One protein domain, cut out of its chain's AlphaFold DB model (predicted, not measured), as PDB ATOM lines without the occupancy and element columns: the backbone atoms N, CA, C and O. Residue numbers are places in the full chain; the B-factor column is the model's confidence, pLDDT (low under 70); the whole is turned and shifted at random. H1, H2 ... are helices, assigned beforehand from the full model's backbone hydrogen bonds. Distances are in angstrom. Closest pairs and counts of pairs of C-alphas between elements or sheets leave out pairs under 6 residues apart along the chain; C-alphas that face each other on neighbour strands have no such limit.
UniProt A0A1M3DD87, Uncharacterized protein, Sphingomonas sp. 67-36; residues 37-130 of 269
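AT A GLANCE: This is residues 37 to 130 of the 269 residues of an uncharacterized protein of Sphingomonas sp. 67-36 (UniProt A0A1M3DD87). A helix of 15 residues, H2, runs through the middle of a rounded body, with the shorter H4 packed steeply across one side of it and the small H3 and H5 packed at its later residues. The longest helix, H6, covers another side of the body, near H2 but touching no helix, and residues 98 to 100 of the link from H4 to H5 pass between H4 and H6. H1 lies far out, and the long stretch 43 to 56 loops round the outside from it to H2. The printed part has 94 residues with six named helices, in order H1 to H6, and no named strand; the class is all helix. It is compact, with a radius of gyration of the C-alphas of 12.2 A and spans of 32 by 31 by 30 A.

HOW THE PARTS SIT: H1, residues 39 to 42, and H4, residues 81 to 87, only just touch, with 3 pairs of C-alphas within 8 A; their closest C-alphas are those of Trp 39 and Arg 87, 6.4 A apart. H2, residues 57 to 71, is the hub, touching three helices. It touches H4 at a steep tilt of 51 degrees, opposite ways, with the C-alphas of Ala 61 and Leu 84 closest at 5.9 A. With residues 65 to 69 alone it touches H3, residues 76 to 79; the closest C-alphas are those of Ser 69 and Ala 77, 5.3 A apart. With residues 65 to 71 alone it touches H5, residues 103 to 106; the closest C-alphas are those of Ile 70 and Arg 106, 4.3 A apart. H3 and H4 meet only through their link. H6, residues 113 to 130, and H2 are near each other, with 7 pairs of C-alphas within 10 A. H5 and H6 are close but not clearly touching, the C-alphas of Arg 104 and Val 115 being closest at 7.5 A. Among the pairs that are apart are H4 and H6. Each O i to N i+4 pair is within hydrogen-bond range in H4 and H6, and 10 of 11 are in H2; H1, H3 and H5 are too short for such a pair.

IN THESE COORDINATES: H1 begins at C-alpha 39, at (88.615, 2.279, -105.159). H2 measures 21.9 A from first to last C-alpha and begins at C-alpha 57, at (92.630, -7.497, -94.791). H3 has four residues, H4 measures 9.8 A, and H5 has four residues. H6 measures 25.3 A and ends at C-alpha 130, at (87.979, -20.511, -110.491).

THE WHOLE: The C-alphas farthest apart are those of Arg 37 and Ala 114, at 33.3 A. The printed part has no cut. The links H1 to H2 and H4 to H5 are long, with 14 and 15 residues. The mean pLDDT of the printed part is 83.2; residues 37 to 49 and 51 to 52 are under 70.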
ATOM      1  N   ARG A  37      92.299   4.637-110.850       53.34
ATOM      2  CA  ARG A  37      91.250   5.150-109.948       53.34
ATOM      3  C   ARG A  37      91.381   4.530-108.567       53.34
ATOM      4  O   ARG A  37      91.574   3.318-108.438       53.34
ATOM      5  N   HIS A  38      91.320   5.368-107.537       54.56
ATOM      6  CA  HIS A  38      91.297   4.893-106.159       54.56
ATOM      7  C   HIS A  38      89.927   4.243-105.913       54.56
ATOM      8  O   HIS A  38      88.910   4.822-106.261       54.56
ATOM      9  N   TRP A  39      89.863   3.059-105.299       55.16
ATOM     10  CA  TRP A  39      88.615   2.279-105.159       55.16
ATOM     11  C   TRP A  39      87.453   3.047-104.503       55.16
ATOM     12  O   TRP A  39      86.288   2.779-104.780       55.16
ATOM     13  N   ARG A  40      87.762   4.046-103.664       53.28
ATOM     14  CA  ARG A  40      86.771   4.972-103.078       53.28
ATOM     15  C   ARG A  40      86.063   5.866-104.104       53.28
ATOM     16  O   ARG A  40      84.951   6.306-103.838       53.28
ATOM     17  N   GLU A  41      86.693   6.152-105.239       56.59
ATOM     18  CA  GLU A  41      86.116   6.954-106.325       56.59
ATOM     19  C   GLU A  41      85.081   6.147-107.122       56.59
ATOM     20  O   GLU A  41      84.074   6.704-107.547       56.59
ATOM     21  N   ASP A  42      85.282   4.831-107.257       58.66
ATOM     22  CA  ASP A  42      84.362   3.941-107.978       58.66
ATOM     23  C   ASP A  42      83.187   3.455-107.105       58.66
ATOM     24  O   ASP A  42      82.118   3.143-107.629       58.66
ATOM     25  N   LEU A  43      83.364   3.416-105.777       57.72
ATOM     26  CA  LEU A  43      82.392   2.858-104.820       57.72
ATOM     27  C   LEU A  43      81.567   3.914-104.064       57.72
ATOM     28  O   LEU A  43      80.719   3.570-103.243       57.72
ATOM     29  N   GLY A  44      81.794   5.198-104.354       57.56
ATOM     30  CA  GLY A  44      81.171   6.318-103.655       57.56
ATOM     31  C   GLY A  44      81.816   6.585-102.289       57.56
ATOM     32  O   GLY A  44      82.180   5.678-101.544       57.56
ATOM     33  N   ALA A  45      81.941   7.864-101.928       50.84
ATOM     34  CA  ALA A  45      82.721   8.373-100.791       50.84
ATOM     35  C   ALA A  45      82.282   7.914 -99.372       50.84
ATOM     36  O   ALA A  45      82.766   8.459 -98.383       50.84
ATOM     37  N   ARG A  46      81.367   6.942 -99.241       58.28
ATOM     38  CA  ARG A  46      80.800   6.485 -97.957       58.28
ATOM     39  C   ARG A  46      81.418   5.196 -97.410       58.28
ATOM     40  O   ARG A  46      81.045   4.777 -96.321       58.28
ATOM     41  N   VAL A  47      82.357   4.580 -98.130       64.50
ATOM     42  CA  VAL A  47      83.009   3.337 -97.699       64.50
ATOM     43  C   VAL A  47      84.275   3.654 -96.895       64.50
ATOM     44  O   VAL A  47      85.327   4.009 -97.440       64.50
ATOM     45  N   LEU A  48      84.168   3.534 -95.575       66.19
ATOM     46  CA  LEU A  48      85.233   3.786 -94.608       66.19
ATOM     47  C   LEU A  48      85.354   2.578 -93.662       66.19
ATOM     48  O   LEU A  48      84.949   2.663 -92.501       66.19
ATOM     49  N   PRO A  49      85.884   1.429 -94.125       66.62
ATOM     50  CA  PRO A  49      86.327   0.390 -93.208       66.62
ATOM     51  C   PRO A  49      87.414   0.980 -92.306       66.62
ATOM     52  O   PRO A  49      88.257   1.748 -92.777       66.62
ATOM     53  N   ASP A  50      87.376   0.632 -91.021       70.81
ATOM     54  CA  ASP A  50      88.310   1.143 -90.020       70.81
ATOM     55  C   ASP A  50      89.767   0.879 -90.459       70.81
ATOM     56  O   ASP A  50      90.194  -0.283 -90.524       70.81
ATOM     57  N   PRO A  51      90.546   1.930 -90.791       66.38
ATOM     58  CA  PRO A  51      91.923   1.762 -91.238       66.38
ATOM     59  C   PRO A  51      92.834   1.265 -90.109       66.38
ATOM     60  O   PRO A  51      93.899   0.717 -90.394       66.38
ATOM     61  N   THR A  52      92.414   1.423 -88.850       69.81
ATOM     62  CA  THR A  52      93.151   0.994 -87.654       69.81
ATOM     63  C   THR A  52      92.846  -0.445 -87.244       69.81
ATOM     64  O   THR A  52      93.529  -0.995 -86.378       69.81
ATOM     65  N   TYR A  53      91.887  -1.101 -87.908       76.69
ATOM     66  CA  TYR A  53      91.589  -2.506 -87.663       76.69
ATOM     67  C   TYR A  53      92.807  -3.379 -87.987       76.69
ATOM     68  O   TYR A  53      93.209  -3.516 -89.149       76.69
ATOM     69  N   ALA A  54      93.364  -3.992 -86.941       74.75
ATOM     70  CA  ALA A  54      94.561  -4.830 -86.991       74.75
ATOM     71  C   ALA A  54      94.303  -6.265 -87.492       74.75
ATOM     72  O   ALA A  54      95.237  -7.057 -87.602       74.75
ATOM     73  N   GLY A  55      93.048  -6.635 -87.766       79.94
ATOM     74  CA  GLY A  55      92.714  -7.975 -88.245       79.94
ATOM     75  C   GLY A  55      92.938  -8.172 -89.753       79.94
ATOM     76  O   GLY A  55      93.390  -7.267 -90.460       79.94
ATOM     77  N   PRO A  56      92.609  -9.368 -90.278       89.31
ATOM     78  CA  PRO A  56      92.873  -9.732 -91.666       89.31
ATOM     79  C   PRO A  56      92.267  -8.754 -92.678       89.31
ATOM     80  O   PRO A  56      91.096  -8.381 -92.587       89.31
ATOM     81  N   VAL A  57      93.043  -8.414 -93.712       89.06
ATOM     82  CA  VAL A  57      92.630  -7.497 -94.791       89.06
ATOM     83  C   VAL A  57      91.335  -7.946 -95.474       89.06
ATOM     84  O   VAL A  57      90.496  -7.114 -95.813       89.06
ATOM     85  N   LEU A  58      91.135  -9.260 -95.602       91.19
ATOM     86  CA  LEU A  58      89.911  -9.846 -96.142       91.19
ATOM     87  C   LEU A  58      88.661  -9.435 -95.348       91.19
ATOM     88  O   LEU A  58      87.645  -9.103 -95.949       91.19
ATOM     89  N   LEU A  59      88.729  -9.398 -94.014       89.50
ATOM     90  CA  LEU A  59      87.585  -8.977 -93.198       89.50
ATOM     91  C   LEU A  59      87.286  -7.487 -93.384       89.50
ATOM     92  O   LEU A  59      86.120  -7.107 -93.440       89.50
ATOM     93  N   ARG A  60      88.319  -6.655 -93.583       87.25
ATOM     94  CA  ARG A  60      88.130  -5.237 -93.935       87.25
ATOM     95  C   ARG A  60      87.433  -5.074 -95.287       87.25
ATOM     96  O   ARG A  60      86.579  -4.204 -95.421       87.25
ATOM     97  N   ALA A  61      87.758  -5.919 -96.268       89.31
ATOM     98  CA  ALA A  61      87.085  -5.922 -97.568       89.31
ATOM     99  C   ALA A  61      85.614  -6.361 -97.463       89.31
ATOM    100  O   ALA A  61      84.751  -5.777 -98.114       89.31
ATOM    101  N   LEU A  62      85.307  -7.343 -96.611       90.31
ATOM    102  CA  LEU A  62      83.925  -7.762 -96.352       90.31
ATOM    103  C   LEU A  62      83.115  -6.696 -95.601       90.31
ATOM    104  O   LEU A  62      81.928  -6.533 -95.872       90.31
ATOM    105  N   GLU A  63      83.741  -5.934 -94.705       88.38
ATOM    106  CA  GLU A  63      83.082  -4.791 -94.066       88.38
ATOM    107  C   GLU A  63      82.819  -3.659 -95.068       88.38
ATOM    108  O   GLU A  63      81.720  -3.108 -95.105       88.38
ATOM    109  N   ALA A  64      83.774  -3.364 -95.955       87.31
ATOM    110  CA  ALA A  64      83.555  -2.430 -97.059       87.31
ATOM    111  C   ALA A  64      82.381  -2.873 -97.954       87.31
ATOM    112  O   ALA A  64      81.520  -2.064 -98.303       87.31
ATOM    113  N   LEU A  65      82.298  -4.173 -98.264       89.56
ATOM    114  CA  LEU A  65      81.186  -4.763 -99.010       89.56
ATOM    115  C   LEU A  65      79.838  -4.580 -98.296       89.56
ATOM    116  O   LEU A  65      78.831  -4.286 -98.946       89.56
ATOM    117  N   ARG A  66      79.810  -4.742 -96.966       88.94
ATOM    118  CA  ARG A  66      78.615  -4.497 -96.148       88.94
ATOM    119  C   ARG A  66      78.162  -3.045 -96.272       88.94
ATOM    120  O   ARG A  66      77.003  -2.804 -96.584       88.94
ATOM    121  N   GLN A  67      79.079  -2.092 -96.112       87.38
ATOM    122  CA  GLN A  67      78.779  -0.660 -96.225       87.38
ATOM    123  C   GLN A  67      78.202  -0.293 -97.601       87.38
ATOM    124  O   GLN A  67      77.231   0.458 -97.674       87.38
ATOM    125  N   ILE A  68      78.736  -0.873 -98.681       86.38
ATOM    126  CA  ILE A  68      78.180  -0.706-100.035       86.38
ATOM    127  C   ILE A  68      76.775  -1.309-100.118       86.38
ATOM    128  O   ILE A  68      75.860  -0.662-100.617       86.38
ATOM    129  N   SER A  69      76.582  -2.514 -99.579       88.50
ATOM    130  CA  SER A  69      75.303  -3.240 -99.621       88.50
ATOM    131  C   SER A  69      74.168  -2.554 -98.847       88.50
ATOM    132  O   SER A  69      73.002  -2.836 -99.111       88.50
ATOM    133  N   ILE A  70      74.478  -1.682 -97.882       87.50
ATOM    134  CA  ILE A  70      73.477  -0.866 -97.167       87.50
ATOM    135  C   ILE A  70      72.970   0.277 -98.051       87.50
ATOM    136  O   ILE A  70      71.810   0.666 -97.955       87.50
ATOM    137  N   VAL A  71      73.837   0.834 -98.898       85.06
ATOM    138  CA  VAL A  71      73.498   1.959 -99.781       85.06
ATOM    139  C   VAL A  71      72.877   1.461-101.085       85.06
ATOM    140  O   VAL A  71      71.923   2.058-101.580       85.06
ATOM    141  N   ASP A  72      73.395   0.359-101.626       82.75
ATOM    142  CA  ASP A  72      72.961  -0.240-102.880       82.75
ATOM    143  C   ASP A  72      72.334  -1.626-102.644       82.75
ATOM    144  O   ASP A  72      72.998  -2.617-102.337       82.75
ATOM    145  N   TYR A  73      71.012  -1.687-102.817       83.00
ATOM    146  CA  TYR A  73      70.207  -2.900-102.659       83.00
ATOM    147  C   TYR A  73      70.178  -3.782-103.921       83.00
ATOM    148  O   TYR A  73      69.477  -4.805-103.937       83.00
ATOM    149  N   SER A  74      70.910  -3.420-104.974       81.62
ATOM    150  CA  SER A  74      71.029  -4.209-106.199       81.62
ATOM    151  C   SER A  74      72.043  -5.358-106.048       81.62
ATOM    152  O   SER A  74      72.544  -5.654-104.956       81.62
ATOM    153  N   VAL A  75      72.285  -6.088-107.139       80.00
ATOM    154  CA  VAL A  75      73.358  -7.092-107.214       80.00
ATOM    155  C   VAL A  75      74.730  -6.443-107.433       80.00
ATOM    156  O   VAL A  75      75.746  -7.057-107.103       80.00
ATOM    157  N   ASP A  76      74.771  -5.199-107.916       79.00
ATOM    158  CA  ASP A  76      76.008  -4.491-108.260       79.00
ATOM    159  C   ASP A  76      76.888  -4.268-107.027       79.00
ATOM    160  O   ASP A  76      78.111  -4.406-107.101       79.00
ATOM    161  N   ALA A  77      76.265  -4.075-105.858       83.56
ATOM    162  CA  ALA A  77      76.948  -4.053-104.570       83.56
ATOM    163  C   ALA A  77      77.846  -5.281-104.352       83.56
ATOM    164  O   ALA A  77      78.954  -5.161-103.838       83.56
ATOM    165  N   TRP A  78      77.397  -6.471-104.759       88.38
ATOM    166  CA  TRP A  78      78.167  -7.710-104.616       88.38
ATOM    167  C   TRP A  78      79.203  -7.886-105.725       88.38
ATOM    168  O   TRP A  78      80.273  -8.451-105.490       88.38
ATOM    169  N   LEU A  79      78.922  -7.353-106.916       85.69
ATOM    170  CA  LEU A  79      79.860  -7.323-108.039       85.69
ATOM    171  C   LEU A  79      81.084  -6.432-107.771       85.69
ATOM    172  O   LEU A  79      82.117  -6.611-108.416       85.69
ATOM    173  N   ALA A  80      81.024  -5.542-106.778       84.31
ATOM    174  CA  ALA A  80      82.169  -4.755-106.323       84.31
ATOM    175  C   ALA A  80      83.255  -5.576-105.597       84.31
ATOM    176  O   ALA A  80      84.386  -5.106-105.453       84.31
ATOM    177  N   LEU A  81      82.949  -6.791-105.122       90.06
ATOM    178  CA  LEU A  81      83.862  -7.548-104.260       90.06
ATOM    179  C   LEU A  81      85.217  -7.880-104.919       90.06
ATOM    180  O   LEU A  81      86.235  -7.597-104.288       90.06
ATOM    181  N   PRO A  82      85.303  -8.392-106.166       90.62
ATOM    182  CA  PRO A  82      86.590  -8.599-106.836       90.62
ATOM    183  C   PRO A  82      87.474  -7.348-106.873       90.62
ATOM    184  O   PRO A  82      88.685  -7.440-106.666       90.62
ATOM    185  N   LEU A  83      86.862  -6.179-107.094       84.56
ATOM    186  CA  LEU A  83      87.555  -4.894-107.101       84.56
ATOM    187  C   LEU A  83      88.074  -4.539-105.709       84.56
ATOM    188  O   LEU A  83      89.245  -4.194-105.571       84.56
ATOM    189  N   LEU A  84      87.248  -4.679-104.670       87.00
ATOM    190  CA  LEU A  84      87.673  -4.471-103.282       87.00
ATOM    191  C   LEU A  84      88.850  -5.373-102.898       87.00
ATOM    192  O   LEU A  84      89.833  -4.893-102.337       87.00
ATOM    193  N   LEU A  85      88.773  -6.664-103.226       90.38
ATOM    194  CA  LEU A  85      89.820  -7.634-102.900       90.38
ATOM    195  C   LEU A  85      91.154  -7.267-103.556       90.38
ATOM    196  O   LEU A  85      92.181  -7.272-102.878       90.38
ATOM    197  N   GLN A  86      91.143  -6.886-104.833       87.69
ATOM    198  CA  GLN A  86      92.362  -6.481-105.533       87.69
ATOM    199  C   GLN A  86      92.914  -5.158-104.996       87.69
ATOM    200  O   GLN A  86      94.106  -5.037-104.714       87.69
ATOM    201  N   ARG A  87      92.045  -4.165-104.790       81.19
ATOM    202  CA  ARG A  87      92.446  -2.810-104.380       81.19
ATOM    203  C   ARG A  87      92.928  -2.736-102.938       81.19
ATOM    204  O   ARG A  87      93.739  -1.874-102.616       81.19
ATOM    205  N   MET A  88      92.447  -3.633-102.085       84.50
ATOM    206  CA  MET A  88      92.915  -3.770-100.707       84.50
ATOM    207  C   MET A  88      94.120  -4.712-100.587       84.50
ATOM    208  O   MET A  88      94.639  -4.874 -99.488       84.50
ATOM    209  N   GLY A  89      94.582  -5.314-101.691       86.00
ATOM    210  CA  GLY A  89      95.765  -6.177-101.719       86.00
ATOM    211  C   GLY A  89      95.524  -7.608-101.232       86.00
ATOM    212  O   GLY A  89      96.477  -8.303-100.898       86.00
ATOM    213  N   VAL A  90      94.268  -8.066-101.178       90.31
ATOM    214  CA  VAL A  90      93.940  -9.480-100.915       90.31
ATOM    215  C   VAL A  90      94.280 -10.344-102.131       90.31
ATOM    216  O   VAL A  90      94.737 -11.475-101.979       90.31
ATOM    217  N   THR A  91      94.080  -9.812-103.338       91.31
ATOM    218  CA  THR A  91      94.494 -10.444-104.595       91.31
ATOM    219  C   THR A  91      95.415  -9.514-105.376       91.31
ATOM    220  O   THR A  91      95.310  -8.294-105.293       91.31
ATOM    221  N   THR A  92      96.326 -10.087-106.160       87.06
ATOM    222  CA  THR A  92      97.228  -9.317-107.034       87.06
ATOM    223  C   THR A  92      96.532  -8.842-108.311       87.06
ATOM    224  O   THR A  92      96.890  -7.809-108.874       87.06
ATOM    225  N   VAL A  93      95.514  -9.580-108.757       85.62
ATOM    226  CA  VAL A  93      94.726  -9.308-109.962       85.62
ATOM    227  C   VAL A  93      93.230  -9.321-109.652       85.62
ATOM    228  O   VAL A  93      92.795  -9.869-108.634       85.62
ATOM    229  N   LEU A  94      92.438  -8.705-110.532       85.88
ATOM    230  CA  LEU A  94      90.980  -8.741-110.457       85.88
ATOM    231  C   LEU A  94      90.484 -10.132-110.858       85.88
ATOM    232  O   LEU A  94      90.609 -10.541-112.010       85.88
ATOM    233  N   LEU A  95      89.906 -10.856-109.901       89.50
ATOM    234  CA  LEU A  95      89.386 -12.205-110.113       89.50
ATOM    235  C   LEU A  95      87.860 -12.167-110.158       89.50
ATOM    236  O   LEU A  95      87.198 -12.180-109.123       89.50
ATOM    237  N   SER A  96      87.298 -12.150-111.367       86.88
ATOM    238  CA  SER A  96      85.846 -12.074-111.602       86.88
ATOM    239  C   SER A  96      85.052 -13.235-110.990       86.88
ATOM    240  O   SER A  96      83.847 -13.114-110.792       86.88
ATOM    241  N   CYS A  97      85.711 -14.350-110.659       89.69
ATOM    242  CA  CYS A  97      85.090 -15.464-109.949       89.69
ATOM    243  C   CYS A  97      84.835 -15.177-108.462       89.69
ATOM    244  O   CYS A  97      83.963 -15.818-107.888       89.69
ATOM    245  N   LEU A  98      85.536 -14.224-107.836       93.62
ATOM    246  CA  LEU A  98      85.436 -13.934-106.399       93.62
ATOM    247  C   LEU A  98      84.283 -12.980-106.070       93.62
ATOM    248  O   LEU A  98      84.449 -11.976-105.377       93.62
ATOM    249  N   VAL A  99      83.099 -13.302-106.579       90.25
ATOM    250  CA  VAL A  99      81.854 -12.614-106.241       90.25
ATOM    251  C   VAL A  99      81.154 -13.412-105.151       90.25
ATOM    252  O   VAL A  99      80.856 -14.594-105.316       90.25
ATOM    253  N   ALA A 100      80.868 -12.755-104.034       89.75
ATOM    254  CA  ALA A 100      80.080 -13.309-102.948       89.75
ATOM    255  C   ALA A 100      79.170 -12.215-102.398       89.75
ATOM    256  O   ALA A 100      79.536 -11.042-102.353       89.75
ATOM    257  N   GLY A 101      77.978 -12.610-101.974       86.69
ATOM    258  CA  GLY A 101      76.977 -11.691-101.470       86.69
ATOM    259  C   GLY A 101      76.052 -12.388-100.497       86.69
ATOM    260  O   GLY A 101      75.779 -13.579-100.628       86.69
ATOM    261  N   GLU A 102      75.574 -11.638 -99.513       88.94
ATOM    262  CA  GLU A 102      74.578 -12.119 -98.571       88.94
ATOM    263  C   GLU A 102      73.554 -11.016 -98.327       88.94
ATOM    264  O   GLU A 102      73.907  -9.877 -98.017       88.94
ATOM    265  N   LYS A 103      72.260 -11.343 -98.436       89.00
ATOM    266  CA  LYS A 103      71.182 -10.343 -98.295       89.00
ATOM    267  C   LYS A 103      71.196  -9.657 -96.929       89.00
ATOM    268  O   LYS A 103      70.791  -8.506 -96.827       89.00
ATOM    269  N   ARG A 104      71.689 -10.347 -95.894       87.94
ATOM    270  CA  ARG A 104      71.796  -9.805 -94.531       87.94
ATOM    271  C   ARG A 104      72.793  -8.647 -94.421       87.94
ATOM    272  O   ARG A 104      72.650  -7.848 -93.508       87.94
ATOM    273  N   LEU A 105      73.733  -8.508 -95.362       87.94
ATOM    274  CA  LEU A 105      74.659  -7.368 -95.403       87.94
ATOM    275  C   LEU A 105      73.965  -6.031 -95.687       87.94
ATOM    276  O   LEU A 105      74.566  -4.986 -95.485       87.94
ATOM    277  N   ARG A 106      72.716  -6.060 -96.162       87.75
ATOM    278  CA  ARG A 106      71.926  -4.862 -96.481       87.75
ATOM    279  C   ARG A 106      71.249  -4.238 -95.262       87.75
ATOM    280  O   ARG A 106      70.577  -3.218 -95.387       87.75
ATOM    281  N   PHE A 107      71.357  -4.885 -94.104       84.75
ATOM    282  CA  PHE A 107      70.864  -4.339 -92.850       84.75
ATOM    283  C   PHE A 107      71.995  -3.594 -92.152       84.75
ATOM    284  O   PHE A 107      73.141  -4.045 -92.160       84.75
ATOM    285  N   ASP A 108      71.657  -2.468 -91.525       79.12
ATOM    286  CA  ASP A 108      72.601  -1.633 -90.783       79.12
ATOM    287  C   ASP A 108      72.940  -2.243 -89.412       79.12
ATOM    288  O   ASP A 108      72.691  -1.691 -88.344       79.12
ATOM    289  N   GLN A 109      73.441  -3.475 -89.456       80.50
ATOM    290  CA  GLN A 109      73.941  -4.238 -88.325       80.50
ATOM    291  C   GLN A 109      75.298  -4.835 -88.711       80.50
ATOM    292  O   GLN A 109      75.503  -5.170 -89.885       80.50
ATOM    293  N   PRO A 110      76.235  -4.983 -87.759       76.88
ATOM    294  CA  PRO A 110      77.470  -5.715 -88.003       76.88
ATOM    295  C   PRO A 110      77.166  -7.129 -88.503       76.88
ATOM    296  O   PRO A 110      76.220  -7.771 -88.041       76.88
ATOM    297  N   ALA A 111      77.970  -7.625 -89.445       78.75
ATOM    298  CA  ALA A 111      77.832  -9.001 -89.902       78.75
ATOM    299  C   ALA A 111      78.132  -9.961 -88.741       78.75
ATOM    300  O   ALA A 111      79.234  -9.957 -88.194       78.75
ATOM    301  N   ASP A 112      77.149 -10.787 -88.374       87.38
ATOM    302  CA  ASP A 112      77.352 -11.835 -87.379       87.38
ATOM    303  C   ASP A 112      78.333 -12.911 -87.886       87.38
ATOM    304  O   ASP A 112      78.607 -13.044 -89.087       87.38
ATOM    305  N   GLU A 113      78.872 -13.706 -86.960       90.62
ATOM    306  CA  GLU A 113      79.835 -14.768 -87.276       90.62
ATOM    307  C   GLU A 113      79.289 -15.744 -88.331       90.62
ATOM    308  O   GLU A 113      80.016 -16.191 -89.221       90.62
ATOM    309  N   ALA A 114      77.989 -16.046 -88.286       91.00
ATOM    310  CA  ALA A 114      77.361 -16.973 -89.215       91.00
ATOM    311  C   ALA A 114      77.336 -16.423 -90.653       91.00
ATOM    312  O   ALA A 114      77.568 -17.184 -91.598       91.00
ATOM    313  N   VAL A 115      77.066 -15.125 -90.834       91.06
ATOM    314  CA  VAL A 115      77.138 -14.430 -92.129       91.06
ATOM    315  C   VAL A 115      78.569 -14.439 -92.651       91.06
ATOM    316  O   VAL A 115      78.793 -14.860 -93.788       91.06
ATOM    317  N   LEU A 116      79.540 -14.060 -91.817       91.06
ATOM    318  CA  LEU A 116      80.953 -14.055 -92.205       91.06
ATOM    319  C   LEU A 116      81.426 -15.452 -92.617       91.06
ATOM    320  O   LEU A 116      82.033 -15.614 -93.675       91.06
ATOM    321  N   ARG A 117      81.079 -16.489 -91.848       93.25
ATOM    322  CA  ARG A 117      81.431 -17.880 -92.162       93.25
ATOM    323  C   ARG A 117      80.854 -18.339 -93.501       93.25
ATOM    324  O   ARG A 117      81.535 -19.051 -94.240       93.25
ATOM    325  N   ARG A 118      79.620 -17.941 -93.835       94.19
ATOM    326  CA  ARG A 118      79.007 -18.245 -95.140       94.19
ATOM    327  C   ARG A 118      79.708 -17.521 -96.284       94.19
ATOM    328  O   ARG A 118      79.990 -18.161 -97.291       94.19
ATOM    329  N   LEU A 119      80.033 -16.240 -96.117       93.94
ATOM    330  CA  LEU A 119      80.761 -15.462 -97.127       93.94
ATOM    331  C   LEU A 119      82.158 -16.031 -97.382       93.94
ATOM    332  O   LEU A 119      82.536 -16.230 -98.532       93.94
ATOM    333  N   LEU A 120      82.899 -16.363 -96.323       94.38
ATOM    334  CA  LEU A 120      84.223 -16.977 -96.436       94.38
ATOM    335  C   LEU A 120      84.158 -18.343 -97.121       94.38
ATOM    336  O   LEU A 120      84.984 -18.640 -97.982       94.38
ATOM    337  N   LYS A 121      83.153 -19.159 -96.786       95.69
ATOM    338  CA  LYS A 121      82.923 -20.440 -97.459       95.69
ATOM    339  C   LYS A 121      82.610 -20.244 -98.946       95.69
ATOM    340  O   LYS A 121      83.215 -20.920 -99.770       95.69
ATOM    341  N   ALA A 122      81.729 -19.303 -99.284       94.50
ATOM    342  CA  ALA A 122      81.385 -18.995-100.671       94.50
ATOM    343  C   ALA A 122      82.605 -18.506-101.467       94.50
ATOM    344  O   ALA A 122      82.816 -18.949-102.591       94.50
ATOM    345  N   LEU A 123      83.451 -17.658-100.872       95.06
ATOM    346  CA  LEU A 123      84.699 -17.208-101.490       95.06
ATOM    347  C   LEU A 123      85.691 -18.351-101.705       95.06
ATOM    348  O   LEU A 123      86.297 -18.428-102.770       95.06
ATOM    349  N   ALA A 124      85.842 -19.253-100.733       95.50
ATOM    350  CA  ALA A 124      86.709 -20.421-100.876       95.50
ATOM    351  C   ALA A 124      86.222 -21.356-101.998       95.50
ATOM    352  O   ALA A 124      87.015 -21.792-102.831       95.50
ATOM    353  N   GLU A 125      84.915 -21.620-102.063       95.94
ATOM    354  CA  GLU A 125      84.300 -22.429-103.123       95.94
ATOM    355  C   GLU A 125      84.430 -21.762-104.501       95.94
ATOM    356  O   GLU A 125      84.733 -22.431-105.494       95.94
ATOM    357  N   ALA A 126      84.256 -20.442-104.568       94.56
ATOM    358  CA  ALA A 126      84.416 -19.668-105.791       94.56
ATOM    359  C   ALA A 126      85.875 -19.635-106.274       94.56
ATOM    360  O   ALA A 126      86.128 -19.791-107.470       94.56
ATOM    361  N   ALA A 127      86.835 -19.497-105.353       94.88
ATOM    362  CA  ALA A 127      88.263 -19.568-105.651       94.88
ATOM    363  C   ALA A 127      88.656 -20.953-106.185       94.88
ATOM    364  O   ALA A 127      89.303 -21.038-107.227       94.88
ATOM    365  N   ALA A 128      88.208 -22.029-105.527       95.19
ATOM    366  CA  ALA A 128      88.453 -23.400-105.973       95.19
ATOM    367  C   ALA A 128      87.848 -23.661-107.364       95.19
ATOM    368  O   ALA A 128      88.538 -24.128-108.265       95.19
ATOM    369  N   THR A 129      86.594 -23.250-107.577       92.25
ATOM    370  CA  THR A 129      85.931 -23.344-108.889       92.25
ATOM    371  C   THR A 129      86.670 -22.533-109.958       92.25
ATOM    372  O   THR A 129      86.760 -22.952-111.111       92.25
ATOM    373  N   GLY A 130      87.181 -21.351-109.601       91.88
ATOM    374  CA  GLY A 130      87.979 -20.511-110.491       91.88
ATOM    375  C   GLY A 130      89.279 -21.190-110.913       91.88
ATOM    376  O   GLY A 130      89.587 -21.206-112.103       91.88
TER     377      GLY A 130